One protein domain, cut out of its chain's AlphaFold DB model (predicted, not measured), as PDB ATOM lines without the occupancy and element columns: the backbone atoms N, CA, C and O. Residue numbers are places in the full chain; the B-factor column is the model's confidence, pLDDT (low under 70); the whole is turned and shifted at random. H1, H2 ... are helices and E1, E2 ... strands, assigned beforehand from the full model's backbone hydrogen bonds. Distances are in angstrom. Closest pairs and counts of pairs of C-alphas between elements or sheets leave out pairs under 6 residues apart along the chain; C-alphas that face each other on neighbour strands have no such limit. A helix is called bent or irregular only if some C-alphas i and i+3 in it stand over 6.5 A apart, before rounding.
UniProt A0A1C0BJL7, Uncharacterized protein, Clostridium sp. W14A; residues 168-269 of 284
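Overview. This is residues 168 to 269 of the 284 residues of an uncharacterized protein of Clostridium sp. W14A (UniProt A0A1C0BJL7). A twisted sheet of four antiparallel strands runs along the length of an elongated body, with the small helices H1 and H2 packed over one of its faces and the longest helix, H3, packed over its edge strand E2. The long stretches 225 to 236 and 251 to 262, which have no named element, join E3 to H3 and H3 to E4. The printed part has 102 residues, with three named helices and four named strands in the order E1 E2 H1 H2 E3 H3 E4; the sheet's order is E2 - E1 - E3 - E4, and the class is mixed, helices and strands. It is compact, with a radius of gyration of the C-alphas of 13.8 A, and spans 45 by 24 by 22 A.

Along the chain. In the sheet, E2 is residues 182 to 188, 19.9 A long; E1 is residues 168 to 176, 26.0 A, beginning at C-alpha 168 (26.043, 43.351, 38.569); E3 is residues 215 to 224, 29.1 A; and E4 is residues 263 to 268, 16.4 A, ending at C-alpha 268 (34.996, 25.916, 14.540). H1 is residues 194 to 198, H2 residues 201 to 209, 12.1 A, and H3 residues 237 to 250, 15.5 A, beginning at C-alpha 237 (25.754, 49.324, 28.463). H3 is irregular: C-alphas 245 and 248 are 9.3 A apart.

Arrangement. E1 and E2 form a hairpin, with N 173 and O 185 2.9 A apart, within hydrogen-bond range. E1 and E3 are antiparallel at 160 degrees, with N 172 and O 221 at 2.9 A. E3 and E4 are antiparallel at 152 degrees, with N 218 and O 265 at 2.8 A. H2 is on the sheet at a height of 9.6 A, over E2 and E1, and runs along the strands, at 4 degrees to E2 on the local plane; its closest C-alphas to E2 are those of Leu 202 and Asp 185, 6.8 A. H1 is on the same face, at a height of 7.1 A. E2, H1 H2 and E3 make a split strand-helix-strand unit, two strands running the same way with E1 between them, and its crossover is right-handed. H3 is on the sheet at a height of 8.5 A, over E2 and slantwise to it at 43 degrees on the local plane; the closest C-alphas are those of Phe 186 and Leu 240, 6.2 A. With H3 on one face and H2 on the other there are three layers, helices on both faces of a sheet. H2 and H3 are apart. In H1 and H2 every O i to N i+4 pair is within hydrogen-bond range; in H3, 7 of 10 are.

Size, cuts and confidence. The C-alphas of Gly 212 and Leu 229 are the two farthest apart, 46.2 A. The printed part has no cut. The links E3 to H3 and H3 to E4 are long, and the others are tight. No printed residue is under 70 in pLDDT.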
ATOM      1  N   ILE A 168      26.095  43.728  39.993       96.50
ATOM      2  CA  ILE A 168      26.043  43.351  38.569       96.50
ATOM      3  C   ILE A 168      26.750  42.033  38.261       96.50
ATOM      4  O   ILE A 168      27.684  41.648  38.955       96.50
ATOM      5  N   LEU A 169      26.313  41.372  37.191       96.56
ATOM      6  CA  LEU A 169      26.852  40.134  36.639       96.56
ATOM      7  C   LEU A 169      27.368  40.379  35.216       96.56
ATOM      8  O   LEU A 169      26.671  40.982  34.391       96.56
ATOM      9  N   PHE A 170      28.575  39.902  34.927       97.25
ATOM     10  CA  PHE A 170      29.202  40.033  33.613       97.25
ATOM     11  C   PHE A 170      30.174  38.883  33.345       97.25
ATOM     12  O   PHE A 170      30.694  38.264  34.272       97.25
ATOM     13  N   THR A 171      30.447  38.616  32.074       96.50
ATOM     14  CA  THR A 171      31.457  37.642  31.652       96.50
ATOM     15  C   THR A 171      32.656  38.386  31.085       96.50
ATOM     16  O   THR A 171      32.482  39.267  30.251       96.50
ATOM     17  N   HIS A 172      33.862  38.048  31.531       96.38
ATOM     18  CA  HIS A 172      35.086  38.422  30.829       96.38
ATOM     19  C   HIS A 172      35.451  37.295  29.868       96.38
ATOM     20  O   HIS A 172      35.577  36.140  30.293       96.38
ATOM     21  N   THR A 173      35.603  37.635  28.596       94.62
ATOM     22  CA  THR A 173      35.908  36.687  27.530       94.62
ATOM     23  C   THR A 173      37.288  36.980  26.977       94.62
ATOM     24  O   THR A 173      37.565  38.115  26.608       94.62
ATOM     25  N   LEU A 174      38.122  35.948  26.883       94.19
ATOM     26  CA  LEU A 174      39.343  35.934  26.085       94.19
ATOM     27  C   LEU A 174      39.065  35.096  24.841       94.19
ATOM     28  O   LEU A 174      38.701  33.928  24.964       94.19
ATOM     29  N   LEU A 175      39.211  35.682  23.660       93.50
ATOM     30  CA  LEU A 175      39.009  35.020  22.377       93.50
ATOM     31  C   LEU A 175      40.336  34.971  21.628       93.50
ATOM     32  O   LEU A 175      40.946  36.013  21.412       93.50
ATOM     33  N   GLY A 176      40.742  33.786  21.184       89.56
ATOM     34  CA  GLY A 176      41.990  33.546  20.466       89.56
ATOM     35  C   GLY A 176      42.997  32.714  21.259       89.56
ATOM     36  O   GLY A 176      42.848  32.470  22.454       89.56
ATOM     37  N   ALA A 177      44.032  32.243  20.563       77.12
ATOM     38  CA  ALA A 177      45.108  31.457  21.162       77.12
ATOM     39  C   ALA A 177      46.177  32.362  21.791       77.12
ATOM     40  O   ALA A 177      46.445  33.445  21.278       77.12
ATOM     41  N   GLU A 178      46.869  31.866  22.822       71.25
ATOM     42  CA  GLU A 178      47.937  32.593  23.534       71.25
ATOM     43  C   GLU A 178      49.032  33.145  22.599       71.25
ATOM     44  O   GLU A 178      49.569  34.226  22.825       71.25
ATOM     45  N   THR A 179      49.346  32.429  21.513       74.19
ATOM     46  CA  THR A 179      50.377  32.818  20.534       74.19
ATOM     47  C   THR A 179      49.808  33.254  19.177       74.19
ATOM     48  O   THR A 179      50.534  33.254  18.182       74.19
ATOM     49  N   GLY A 180      48.511  33.561  19.097       76.69
ATOM     50  CA  GLY A 180      47.822  33.961  17.867       76.69
ATOM     51  C   GLY A 180      47.069  35.283  18.022       76.69
ATOM     52  O   GLY A 180      47.189  35.946  19.049       76.69
ATOM     53  N   PRO A 181      46.291  35.692  17.007       83.19
ATOM     54  CA  PRO A 181      45.352  36.789  17.165       83.19
ATOM     55  C   PRO A 181      44.407  36.519  18.326       83.19
ATOM     56  O   PRO A 181      43.720  35.496  18.343       83.19
ATOM     57  N   ALA A 182      44.408  37.440  19.281       90.75
ATOM     58  CA  ALA A 182      43.609  37.350  20.480       90.75
ATOM     59  C   ALA A 182      43.034  38.717  20.848       90.75
ATOM     60  O   ALA A 182      43.591  39.761  20.502       90.75
ATOM     61  N   GLY A 183      41.919  38.700  21.562       92.56
ATOM     62  CA  GLY A 183      41.290  39.886  22.116       92.56
ATOM     63  C   GLY A 183      40.464  39.532  23.339       92.56
ATOM     64  O   GLY A 183      40.116  38.370  23.554       92.56
ATOM     65  N   SER A 184      40.150  40.544  24.138       94.12
ATOM     66  CA  SER A 184      39.301  40.394  25.309       94.12
ATOM     67  C   SER A 184      38.137  41.375  25.274       94.12
ATOM     68  O   SER A 184      38.223  42.435  24.650       94.12
ATOM     69  N   ASP A 185      37.023  41.002  25.903       96.25
ATOM     70  CA  ASP A 185      35.903  41.915  26.131       96.25
ATOM     71  C   ASP A 185      35.108  41.537  27.390       96.25
ATOM     72  O   ASP A 185      35.174  40.415  27.904       96.25
ATOM     73  N   PHE A 186      34.323  42.498  27.868       96.94
ATOM     74  CA  PHE A 186      33.320  42.330  28.905       96.94
ATOM     75  C   PHE A 186      31.932  42.204  28.274       96.94
ATOM     76  O   PHE A 186      31.500  43.053  27.494       96.94
ATOM     77  N   LEU A 187      31.200  41.166  28.664       96.38
ATOM     78  CA  LEU A 187      29.874  40.840  28.152       96.38
ATOM     79  C   LEU A 187      28.823  40.887  29.262       96.38
ATOM     80  O   LEU A 187      29.091  40.577  30.424       96.38
ATOM     81  N   SER A 188      27.600  41.272  28.899       96.50
ATOM     82  CA  SER A 188      26.480  41.394  29.836       96.50
ATOM     83  C   SER A 188      25.996  40.022  30.318       96.50
ATOM     84  O   SER A 188      25.580  39.197  29.509       96.50
ATOM     85  N   GLY A 189      25.990  39.792  31.635       94.38
ATOM     86  CA  GLY A 189      25.472  38.558  32.230       94.38
ATOM     87  C   GLY A 189      26.386  37.341  32.073       94.38
ATOM     88  O   GLY A 189      27.592  37.464  31.846       94.38
ATOM     89  N   ALA A 190      25.805  36.154  32.257       91.94
ATOM     90  CA  ALA A 190      26.496  34.881  32.103       91.94
ATOM     91  C   ALA A 190      26.470  34.420  30.643       91.94
ATOM     92  O   ALA A 190      25.394  34.255  30.076       91.94
ATOM     93  N   MET A 191      27.647  34.179  30.065       89.44
ATOM     94  CA  MET A 191      27.762  33.448  28.803       89.44
ATOM     95  C   MET A 191      27.872  31.957  29.094       89.44
ATOM     96  O   MET A 191      28.704  31.535  29.905       89.44
ATOM     97  N   GLU A 192      27.006  31.170  28.468       82.31
ATOM     98  CA  GLU A 192      26.882  29.732  28.729       82.31
ATOM     99  C   GLU A 192      27.196  28.872  27.502       82.31
ATOM    100  O   GLU A 192      27.434  27.677  27.661       82.31
ATOM    101  N   ASP A 193      27.269  29.468  26.310       86.50
ATOM    102  CA  ASP A 193      27.442  28.747  25.052       86.50
ATOM    103  C   ASP A 193      28.274  29.517  24.012       86.50
ATOM    104  O   ASP A 193      28.600  30.699  24.159       86.50
ATOM    105  N   GLU A 194      28.636  28.801  22.946       89.06
ATOM    106  CA  GLU A 194      29.379  29.328  21.801       89.06
ATOM    107  C   GLU A 194      28.562  30.312  20.959       89.06
ATOM    108  O   GLU A 194      29.127  31.248  20.395       89.06
ATOM    109  N   GLU A 195      27.247  30.110  20.837       88.38
ATOM    110  CA  GLU A 195      26.387  30.952  19.999       88.38
ATOM    111  C   GLU A 195      26.372  32.396  20.508       88.38
ATOM    112  O   GLU A 195      26.522  33.333  19.718       88.38
ATOM    113  N   GLY A 196      26.298  32.574  21.829       88.06
ATOM    114  CA  GLY A 196      26.404  33.873  22.480       88.06
ATOM    115  C   GLY A 196      27.724  34.578  22.173       88.06
ATOM    116  O   GLY A 196      27.722  35.781  21.917       88.06
ATOM    117  N   ILE A 197      28.840  33.841  22.121       89.38
ATOM    118  CA  ILE A 197      30.159  34.399  21.787       89.38
ATOM    119  C   ILE A 197      30.266  34.741  20.299       89.38
ATOM    120  O   ILE A 197      30.755  35.820  19.956       89.38
ATOM    121  N   ARG A 198      29.764  33.880  19.406       90.75
ATOM    122  CA  ARG A 198      29.744  34.138  17.956       90.75
ATOM    123  C   ARG A 198      28.929  35.378  17.597       90.75
ATOM    124  O   ARG A 198      29.252  36.054  16.628       90.75
ATOM    125  N   GLY A 199      27.902  35.696  18.386       89.50
ATOM    126  CA  GLY A 199      27.096  36.906  18.232       89.50
ATOM    127  C   GLY A 199      27.767  38.204  18.701       89.50
ATOM    128  O   GLY A 199      27.153  39.265  18.591       89.50
ATOM    129  N   THR A 200      28.988  38.156  19.246       92.44
ATOM    130  CA  THR A 200      29.672  39.347  19.773       92.44
ATOM    131  C   THR A 200      30.413  40.136  18.697       92.44
ATOM    132  O   THR A 200      30.959  39.582  17.743       92.44
ATOM    133  N   GLU A 201      30.521  41.451  18.907       92.88
ATOM    134  CA  GLU A 201      31.376  42.311  18.080       92.88
ATOM    135  C   GLU A 201      32.850  41.890  18.155       92.88
ATOM    136  O   GLU A 201      33.551  41.957  17.148       92.88
ATOM    137  N   LEU A 202      33.319  41.409  19.316       92.75
ATOM    138  CA  LEU A 202      34.676  40.881  19.482       92.75
ATOM    139  C   LEU A 202      34.958  39.750  18.482       92.75
ATOM    140  O   LEU A 202      35.981  39.782  17.794       92.75
ATOM    141  N   PHE A 203      34.042  38.783  18.374       92.62
ATOM    142  CA  PHE A 203      34.189  37.657  17.458       92.62
ATOM    143  C   PHE A 203      34.183  38.096  15.996       92.62
ATOM    144  O   PHE A 203      35.107  37.757  15.256       92.62
ATOM    145  N   GLU A 204      33.195  38.888  15.572       92.88
ATOM    146  CA  GLU A 204      33.112  39.332  14.176       92.88
ATOM    147  C   GLU A 204      34.293  40.230  13.774       92.88
ATOM    148  O   GLU A 204      34.815  40.092  12.663       92.88
ATOM    149  N   ASN A 205      34.789  41.080  14.679       92.94
ATOM    150  CA  ASN A 205      35.971  41.904  14.431       92.94
ATOM    151  C   ASN A 205      37.226  41.046  14.229       92.94
ATOM    152  O   ASN A 205      37.918  41.204  13.220       92.94
ATOM    153  N   LEU A 206      37.511  40.110  15.141       91.94
ATOM    154  CA  LEU A 206      38.694  39.247  15.043       91.94
ATOM    155  C   LEU A 206      38.623  38.301  13.841       91.94
ATOM    156  O   LEU A 206      39.604  38.155  13.110       91.94
ATOM    157  N   LYS A 207      37.452  37.725  13.571       91.50
ATOM    158  CA  LYS A 207      37.192  36.904  12.383       91.50
ATOM    159  C   LYS A 207      37.415  37.680  11.085       91.50
ATOM    160  O   LYS A 207      38.022  37.149  10.157       91.50
ATOM    161  N   THR A 208      36.969  38.935  11.019       92.00
ATOM    162  CA  THR A 208      37.160  39.801   9.844       92.00
ATOM    163  C   THR A 208      38.628  40.176   9.647       92.00
ATOM    164  O   THR A 208      39.118  40.175   8.518       92.00
ATOM    165  N   GLN A 209      39.348  40.466  10.733       92.31
ATOM    166  CA  GLN A 209      40.777  40.798  10.691       92.31
ATOM    167  C   GLN A 209      41.655  39.576  10.376       92.31
ATOM    168  O   GLN A 209      42.720  39.715   9.771       92.31
ATOM    169  N   HIS A 210      41.200  38.373  10.740       90.44
ATOM    170  CA  HIS A 210      41.956  37.129  10.607       90.44
ATOM    171  C   HIS A 210      41.134  36.004   9.947       90.44
ATOM    172  O   HIS A 210      40.910  34.955  10.556       90.44
ATOM    173  N   PRO A 211      40.750  36.150   8.662       87.38
ATOM    174  CA  PRO A 211      39.851  35.211   7.977       87.38
ATOM    175  C   PRO A 211      40.450  33.810   7.760       87.38
ATOM    176  O   PRO A 211      39.730  32.863   7.456       87.38
ATOM    177  N   GLY A 212      41.773  33.658   7.895       87.31
ATOM    178  CA  GLY A 212      42.461  32.368   7.782       87.31
ATOM    179  C   GLY A 212      42.319  31.467   9.013       87.31
ATOM    180  O   GLY A 212      42.658  30.287   8.936       87.31
ATOM    181  N   ILE A 213      41.830  31.994  10.139       87.19
ATOM    182  CA  ILE A 213      41.653  31.231  11.377       87.19
ATOM    183  C   ILE A 213      40.304  30.523  11.337       87.19
ATOM    184  O   ILE A 213      39.256  31.156  11.239       87.19
ATOM    185  N   ARG A 214      40.339  29.190  11.413       86.62
ATOM    186  CA  ARG A 214      39.146  28.329  11.342       86.62
ATOM    187  C   ARG A 214      38.704  27.769  12.692       86.62
ATOM    188  O   ARG A 214      37.566  27.334  12.795       86.62
ATOM    189  N   ASN A 215      39.581  27.784  13.693       88.81
ATOM    190  CA  ASN A 215      39.265  27.397  15.064       88.81
ATOM    191  C   ASN A 215      39.610  28.555  16.002       88.81
ATOM    192  O   ASN A 215      40.748  29.028  15.993       88.81
ATOM    193  N   TRP A 216      38.635  28.985  16.793       90.25
ATOM    194  CA  TRP A 216      38.779  30.044  17.779       90.25
ATOM    195  C   TRP A 216      38.625  29.472  19.182       90.25
ATOM    196  O   TRP A 216      37.518  29.157  19.615       90.25
ATOM    197  N   HIS A 217      39.744  29.377  19.895       91.31
ATOM    198  CA  HIS A 217      39.734  29.028  21.309       91.31
ATOM    199  C   HIS A 217      39.204  30.204  22.133       91.31
ATOM    200  O   HIS A 217      39.562  31.352  21.867       91.31
ATOM    201  N   THR A 218      38.342  29.935  23.107       92.38
ATOM    202  CA  THR A 218      37.708  30.964  23.938       92.38
ATOM    203  C   THR A 218      37.701  30.557  25.395       92.38
ATOM    204  O   THR A 218      37.318  29.438  25.717       92.38
ATOM    205  N   ILE A 219      38.027  31.500  26.273       92.81
ATOM    206  CA  ILE A 219      37.930  31.350  27.722       92.81
ATOM    207  C   ILE A 219      36.929  32.377  28.256       92.81
ATOM    208  O   ILE A 219      37.142  33.583  28.150       92.81
ATOM    209  N   CYS A 220      35.854  31.902  28.876       93.69
ATOM    210  CA  CYS A 220      34.794  32.723  29.457       93.69
ATOM    211  C   CYS A 220      34.785  32.584  30.979       93.69
ATOM    212  O   CYS A 220      34.477  31.523  31.526       93.69
ATOM    213  N   THR A 221      35.048  33.680  31.688       95.50
ATOM    214  CA  THR A 221      35.031  33.713  33.156       95.50
ATOM    215  C   THR A 221      33.896  34.605  33.646       95.50
ATOM    216  O   THR A 221      33.820  35.777  33.285       95.50
ATOM    217  N   LEU A 222      32.992  34.054  34.462       95.69
ATOM    218  CA  LEU A 222      31.855  34.795  35.011       95.69
ATOM    219  C   LEU A 222      32.269  35.524  36.286       95.69
ATOM    220  O   LEU A 222      32.754  34.908  37.238       95.69
ATOM    221  N   TYR A 223      31.986  36.817  36.325       96.12
ATOM    222  CA  TYR A 223      32.251  37.696  37.447       96.12
ATOM    223  C   TYR A 223      30.965  38.333  37.955       96.12
ATOM    224  O   TYR A 223      29.987  38.520  37.225       96.12
ATOM    225  N   ARG A 224      30.993  38.717  39.228       96.00
ATOM    226  CA  ARG A 224      30.013  39.621  39.824       96.00
ATOM    227  C   ARG A 224      30.706  40.796  40.494       96.00
ATOM    228  O   ARG A 224      31.820  40.653  40.996       96.00
ATOM    229  N   CYS A 225      30.007  41.917  40.550       96.44
ATOM    230  CA  CYS A 225      30.374  43.079  41.345       96.44
ATOM    231  C   CYS A 225      29.496  43.185  42.598       96.44
ATOM    232  O   CYS A 225      28.410  42.604  42.671       96.44
ATOM    233  N   GLY A 226      29.945  43.997  43.555       92.00
ATOM    234  CA  GLY A 226      29.216  44.275  44.785       92.00
ATOM    235  C   GLY A 226      29.217  43.111  45.785       92.00
ATOM    236  O   GLY A 226      29.639  41.993  45.509       92.00
ATOM    237  N   ASN A 227      28.728  43.401  46.993       82.19
ATOM    238  CA  ASN A 227      28.633  42.437  48.100       82.19
ATOM    239  C   ASN A 227      27.176  42.193  48.528       82.19
ATOM    240  O   ASN A 227      26.915  41.814  49.669       82.19
ATOM    241  N   GLY A 228      26.222  42.489  47.642       75.25
ATOM    242  CA  GLY A 228      24.798  42.324  47.916       75.25
ATOM    243  C   GLY A 228      24.415  40.853  48.078       75.25
ATOM    244  O   GLY A 228      25.016  39.968  47.470       75.25
ATOM    245  N   LEU A 229      23.400  40.598  48.903       77.06
ATOM    246  CA  LEU A 229      22.771  39.275  49.022       77.06
ATOM    247  C   LEU A 229      21.705  39.040  47.940       77.06
ATOM    248  O   LEU A 229      21.256  37.913  47.749       77.06
ATOM    249  N   GLU A 230      21.285  40.103  47.257       87.88
ATOM    250  CA  GLU A 230      20.323  40.044  46.161       87.88
ATOM    251  C   GLU A 230      20.956  39.464  44.895       87.88
ATOM    252  O   GLU A 230      22.160  39.602  44.666       87.88
ATOM    253  N   LEU A 231      20.126  38.858  44.041       88.94
ATOM    254  CA  LEU A 231      20.573  38.377  42.736       88.94
ATOM    255  C   LEU A 231      21.120  39.552  41.907       88.94
ATOM    256  O   LEU A 231      20.431  40.567  41.776       88.94
ATOM    257  N   PRO A 232      22.342  39.441  41.358       94.31
ATOM    258  CA  PRO A 232      22.921  40.511  40.566       94.31
ATOM    259  C   PRO A 232      22.142  40.686  39.262       94.31
ATOM    260  O   PRO A 232      21.729  39.713  38.630       94.31
ATOM    261  N   ARG A 233      21.974  41.938  38.831       95.69
ATOM    262  CA  ARG A 233      21.447  42.236  37.492       95.69
ATOM    263  C   ARG A 233      22.546  42.047  36.449       95.69
ATOM    264  O   ARG A 233      23.720  42.213  36.759       95.69
ATOM    265  N   ASN A 234      22.204  41.815  35.190       97.25
ATOM    266  CA  ASN A 234      23.218  41.850  34.135       97.25
ATOM    267  C   ASN A 234      23.821  43.263  33.997       97.25
ATOM    268  O   ASN A 234      23.144  44.276  34.231       97.25
ATOM    269  N   ALA A 235      25.104  43.333  33.633       97.69
ATOM    270  CA  ALA A 235      25.787  44.590  33.349       97.69
ATOM    271  C   ALA A 235      25.082  45.357  32.216       97.69
ATOM    272  O   ALA A 235      24.795  44.814  31.151       97.69
ATOM    273  N   SER A 236      24.783  46.627  32.460       97.50
ATOM    274  CA  SER A 236      24.201  47.545  31.481       97.50
ATOM    275  C   SER A 236      25.262  48.029  30.493       97.50
ATOM    276  O   SER A 236      26.459  47.870  30.728       97.50
ATOM    277  N   SER A 237      24.836  48.689  29.416       96.62
ATOM    278  CA  SER A 237      25.754  49.324  28.463       96.62
ATOM    279  C   SER A 237      26.715  50.311  29.133       96.62
ATOM    280  O   SER A 237      27.898  50.308  28.809       96.62
ATOM    281  N   LEU A 238      26.236  51.093  30.108       96.19
ATOM    282  CA  LEU A 238      27.074  52.008  30.888       96.19
ATOM    283  C   LEU A 238      28.118  51.254  31.722       96.19
ATOM    284  O   LEU A 238      29.275  51.662  31.776       96.19
ATOM    285  N   ASP A 239      27.721  50.147  32.361       97.81
ATOM    286  CA  ASP A 239      28.650  49.323  33.139       97.81
ATOM    287  C   ASP A 239      29.763  48.777  32.229       97.81
ATOM    288  O   ASP A 239      30.941  48.906  32.553       97.81
ATOM    289  N   LEU A 240      29.388  48.206  31.075       97.81
ATOM    290  CA  LEU A 240      30.323  47.640  30.099       97.81
ATOM    291  C   LEU A 240      31.246  48.702  29.502       97.81
ATOM    292  O   LEU A 240      32.433  48.444  29.341       97.81
ATOM    293  N   GLN A 241      30.732  49.901  29.215       97.00
ATOM    294  CA  GLN A 241      31.553  51.012  28.745       97.00
ATOM    295  C   GLN A 241      32.653  51.354  29.761       97.00
ATOM    296  O   GLN A 241      33.826  51.377  29.402       97.00
ATOM    297  N   ILE A 242      32.294  51.542  31.036       97.44
ATOM    298  CA  ILE A 242      33.260  51.860  32.101       97.44
ATOM    299  C   ILE A 242      34.281  50.724  32.282       97.44
ATOM    300  O   ILE A 242      35.469  50.984  32.476       97.44
ATOM    301  N   MET A 243      33.837  49.464  32.214       97.88
ATOM    302  CA  MET A 243      34.728  48.301  32.299       97.88
ATOM    303  C   MET A 243      35.734  48.268  31.146       97.88
ATOM    304  O   MET A 243      36.929  48.123  31.388       97.88
ATOM    305  N   ARG A 244      35.273  48.469  29.906       96.19
ATOM    306  CA  ARG A 244      36.126  48.504  28.708       96.19
ATOM    307  C   ARG A 244      37.145  49.635  28.759       96.19
ATOM    308  O   ARG A 244      38.306  49.410  28.441       96.19
ATOM    309  N   GLU A 245      36.737  50.821  29.207       94.00
ATOM    310  CA  GLU A 245      37.648  51.959  29.380       94.00
ATOM    311  C   GLU A 245      38.725  51.682  30.439       94.00
ATOM    312  O   GLU A 245      39.874  52.091  30.276       94.00
ATOM    313  N   LYS A 246      38.386  50.954  31.513       95.69
ATOM    314  CA  LYS A 246      39.358  50.548  32.540       95.69
ATOM    315  C   LYS A 246      40.244  49.373  32.098       95.69
ATOM    316  O   LYS A 246      41.364  49.237  32.603       95.69
ATOM    317  N   GLY A 247      39.746  48.544  31.184       95.38
ATOM    318  CA  GLY A 247      40.386  47.318  30.718       95.38
ATOM    319  C   GLY A 247      40.440  46.233  31.796       95.38
ATOM    320  O   GLY A 247      39.708  46.268  32.786       95.38
ATOM    321  N   GLU A 248      41.355  45.280  31.632       94.94
ATOM    322  CA  GLU A 248      41.501  44.117  32.526       94.94
ATOM    323  C   GLU A 248      41.788  44.495  33.985       94.94
ATOM    324  O   GLU A 248      41.337  43.806  34.895       94.94
ATOM    325  N   ASN A 249      42.408  45.658  34.221       96.38
ATOM    326  CA  ASN A 249      42.615  46.220  35.562       96.38
ATOM    327  C   ASN A 249      41.301  46.442  36.339       96.38
ATOM    328  O   ASN A 249      41.327  46.712  37.539       96.38
ATOM    329  N   PHE A 250      40.142  46.403  35.669       97.94
ATOM    330  CA  PHE A 250      38.842  46.401  36.330       97.94
ATOM    331  C   PHE A 250      38.655  45.157  37.208       97.94
ATOM    332  O   PHE A 250      38.087  45.263  38.293       97.94
ATOM    333  N   LEU A 251      39.157  43.999  36.770       97.06
ATOM    334  CA  LEU A 251      39.010  42.718  37.468       97.06
ATOM    335  C   LEU A 251      39.722  42.696  38.828       97.06
ATOM    336  O   LEU A 251      39.305  41.964  39.723       97.06
ATOM    337  N   ASP A 252      40.733  43.549  39.007       96.75
ATOM    338  CA  ASP A 252      41.488  43.698  40.256       96.75
ATOM    339  C   ASP A 252      40.812  44.635  41.272       96.75
ATOM    340  O   ASP A 252      41.286  44.807  42.402       96.75
ATOM    341  N   LEU A 253      39.707  45.291  40.897       97.31
ATOM    342  CA  LEU A 253      39.034  46.239  41.777       97.31
ATOM    343  C   LEU A 253      38.307  45.535  42.920       97.31
ATOM    344  O   LEU A 253      37.600  44.539  42.762       97.31
ATOM    345  N   LYS A 254      38.390  46.144  44.107       94.94
ATOM    346  CA  LYS A 254      37.635  45.690  45.275       94.94
ATOM    347  C   LYS A 254      36.135  45.698  44.972       94.94
ATOM    348  O   LYS A 254      35.559  46.749  44.702       94.94
ATOM    349  N   GLY A 255      35.505  44.540  45.142       93.75
ATOM    350  CA  GLY A 255      34.085  44.332  44.863       93.75
ATOM    351  C   GLY A 255      33.847  43.459  43.637       93.75
ATOM    352  O   GLY A 255      32.764  42.903  43.529       93.75
ATOM    353  N   VAL A 256      34.852  43.264  42.778       97.06
ATOM    354  CA  VAL A 256      34.794  42.295  41.681       97.06
ATOM    355  C   VAL A 256      35.200  40.920  42.204       97.06
ATOM    356  O   VAL A 256      36.222  40.766  42.868       97.06
ATOM    357  N   THR A 257      34.362  39.913  41.971       95.12
ATOM    358  CA  THR A 257      34.584  38.536  42.427       95.12
ATOM    359  C   THR A 257      34.333  37.565  41.284       95.12
ATOM    360  O   THR A 257      33.277  37.609  40.653       95.12
ATOM    361  N   CYS A 258      35.281  36.661  41.052       94.19
ATOM    362  CA  CYS A 258      35.098  35.534  40.145       94.19
ATOM    363  C   CYS A 258      34.086  34.541  40.744       94.19
ATOM    364  O   CYS A 258      34.249  34.088  41.878       94.19
ATOM    365  N   CYS A 259      33.020  34.232  40.005       89.38
ATOM    366  CA  CYS A 259      31.909  33.406  40.488       89.38
ATOM    367  C   CYS A 259      32.131  31.905  40.280       89.38
ATOM    368  O   CYS A 259      31.580  31.098  41.025       89.38
ATOM    369  N   ARG A 260      32.870  31.525  39.232       80.38
ATOM    370  CA  ARG A 260      33.047  30.128  38.811       80.38
ATOM    371  C   ARG A 260      34.379  29.936  38.096       80.38
ATOM    372  O   ARG A 260      34.969  30.901  37.621       80.38
ATOM    373  N   MET A 261      34.796  28.680  37.968       82.81
ATOM    374  CA  MET A 261      35.924  28.309  37.111       82.81
ATOM    375  C   MET A 261      35.685  28.774  35.664       82.81
ATOM    376  O   MET A 261      34.537  28.713  35.211       82.81
ATOM    377  N   PRO A 262      36.729  29.219  34.941       90.44
ATOM    378  CA  PRO A 262      36.611  29.548  33.527       90.44
ATOM    379  C   PRO A 262      36.005  28.387  32.732       90.44
ATOM    380  O   PRO A 262      36.301  27.223  33.006       90.44
ATOM    381  N   ILE A 263      35.138  28.711  31.776       90.56
ATOM    382  CA  ILE A 263      34.616  27.752  30.801       90.56
ATOM    383  C   ILE A 263      35.362  27.976  29.496       90.56
ATOM    384  O   ILE A 263      35.504  29.119  29.061       90.56
ATOM    385  N   GLU A 264      35.822  26.890  28.891       91.69
ATOM    386  CA  GLU A 264      36.580  26.913  27.647       91.69
ATOM    387  C   GLU A 264      35.745  26.346  26.499       91.69
ATOM    388  O   GLU A 264      35.008  25.372  26.680       91.69
ATOM    389  N   PHE A 265      35.876  26.956  25.324       87.88
ATOM    390  CA  PHE A 265      35.206  26.542  24.096       87.88
ATOM    391  C   PHE A 265      36.187  26.563  22.925       87.88
ATOM    392  O   PHE A 265      37.015  27.468  22.829       87.88
ATOM    393  N   ASP A 266      36.032  25.619  22.000       88.56
ATOM    394  CA  ASP A 266      36.710  25.633  20.702       88.56
ATOM    395  C   ASP A 266      35.663  25.829  19.606       88.56
ATOM    396  O   ASP A 266      34.889  24.928  19.281       88.56
ATOM    397  N   MET A 267      35.621  27.031  19.034       87.94
ATOM    398  CA  MET A 267      34.626  27.402  18.034       87.94
ATOM    399  C   MET A 267      35.173  27.202  16.624       87.94
ATOM    400  O   MET A 267      35.975  27.997  16.121       87.94
ATOM    401  N   TYR A 268      34.672  26.177  15.941       85.50
ATOM    402  CA  TYR A 268      34.996  25.916  14.540       85.50
ATOM    403  C   TYR A 268      34.106  26.748  13.603       85.50
ATOM    404  O   TYR A 268      32.891  26.853  13.792       85.50
ATOM    405  N   LEU A 269      34.706  27.391  12.600       81.38
ATOM    406  CA  LEU A 269      33.994  28.003  11.477       81.38
ATOM    407  C   LEU A 269      33.789  26.918  10.414       81.38
ATOM    408  O   LEU A 269      34.727  26.603   9.680       81.38
TER     409      LEU A 269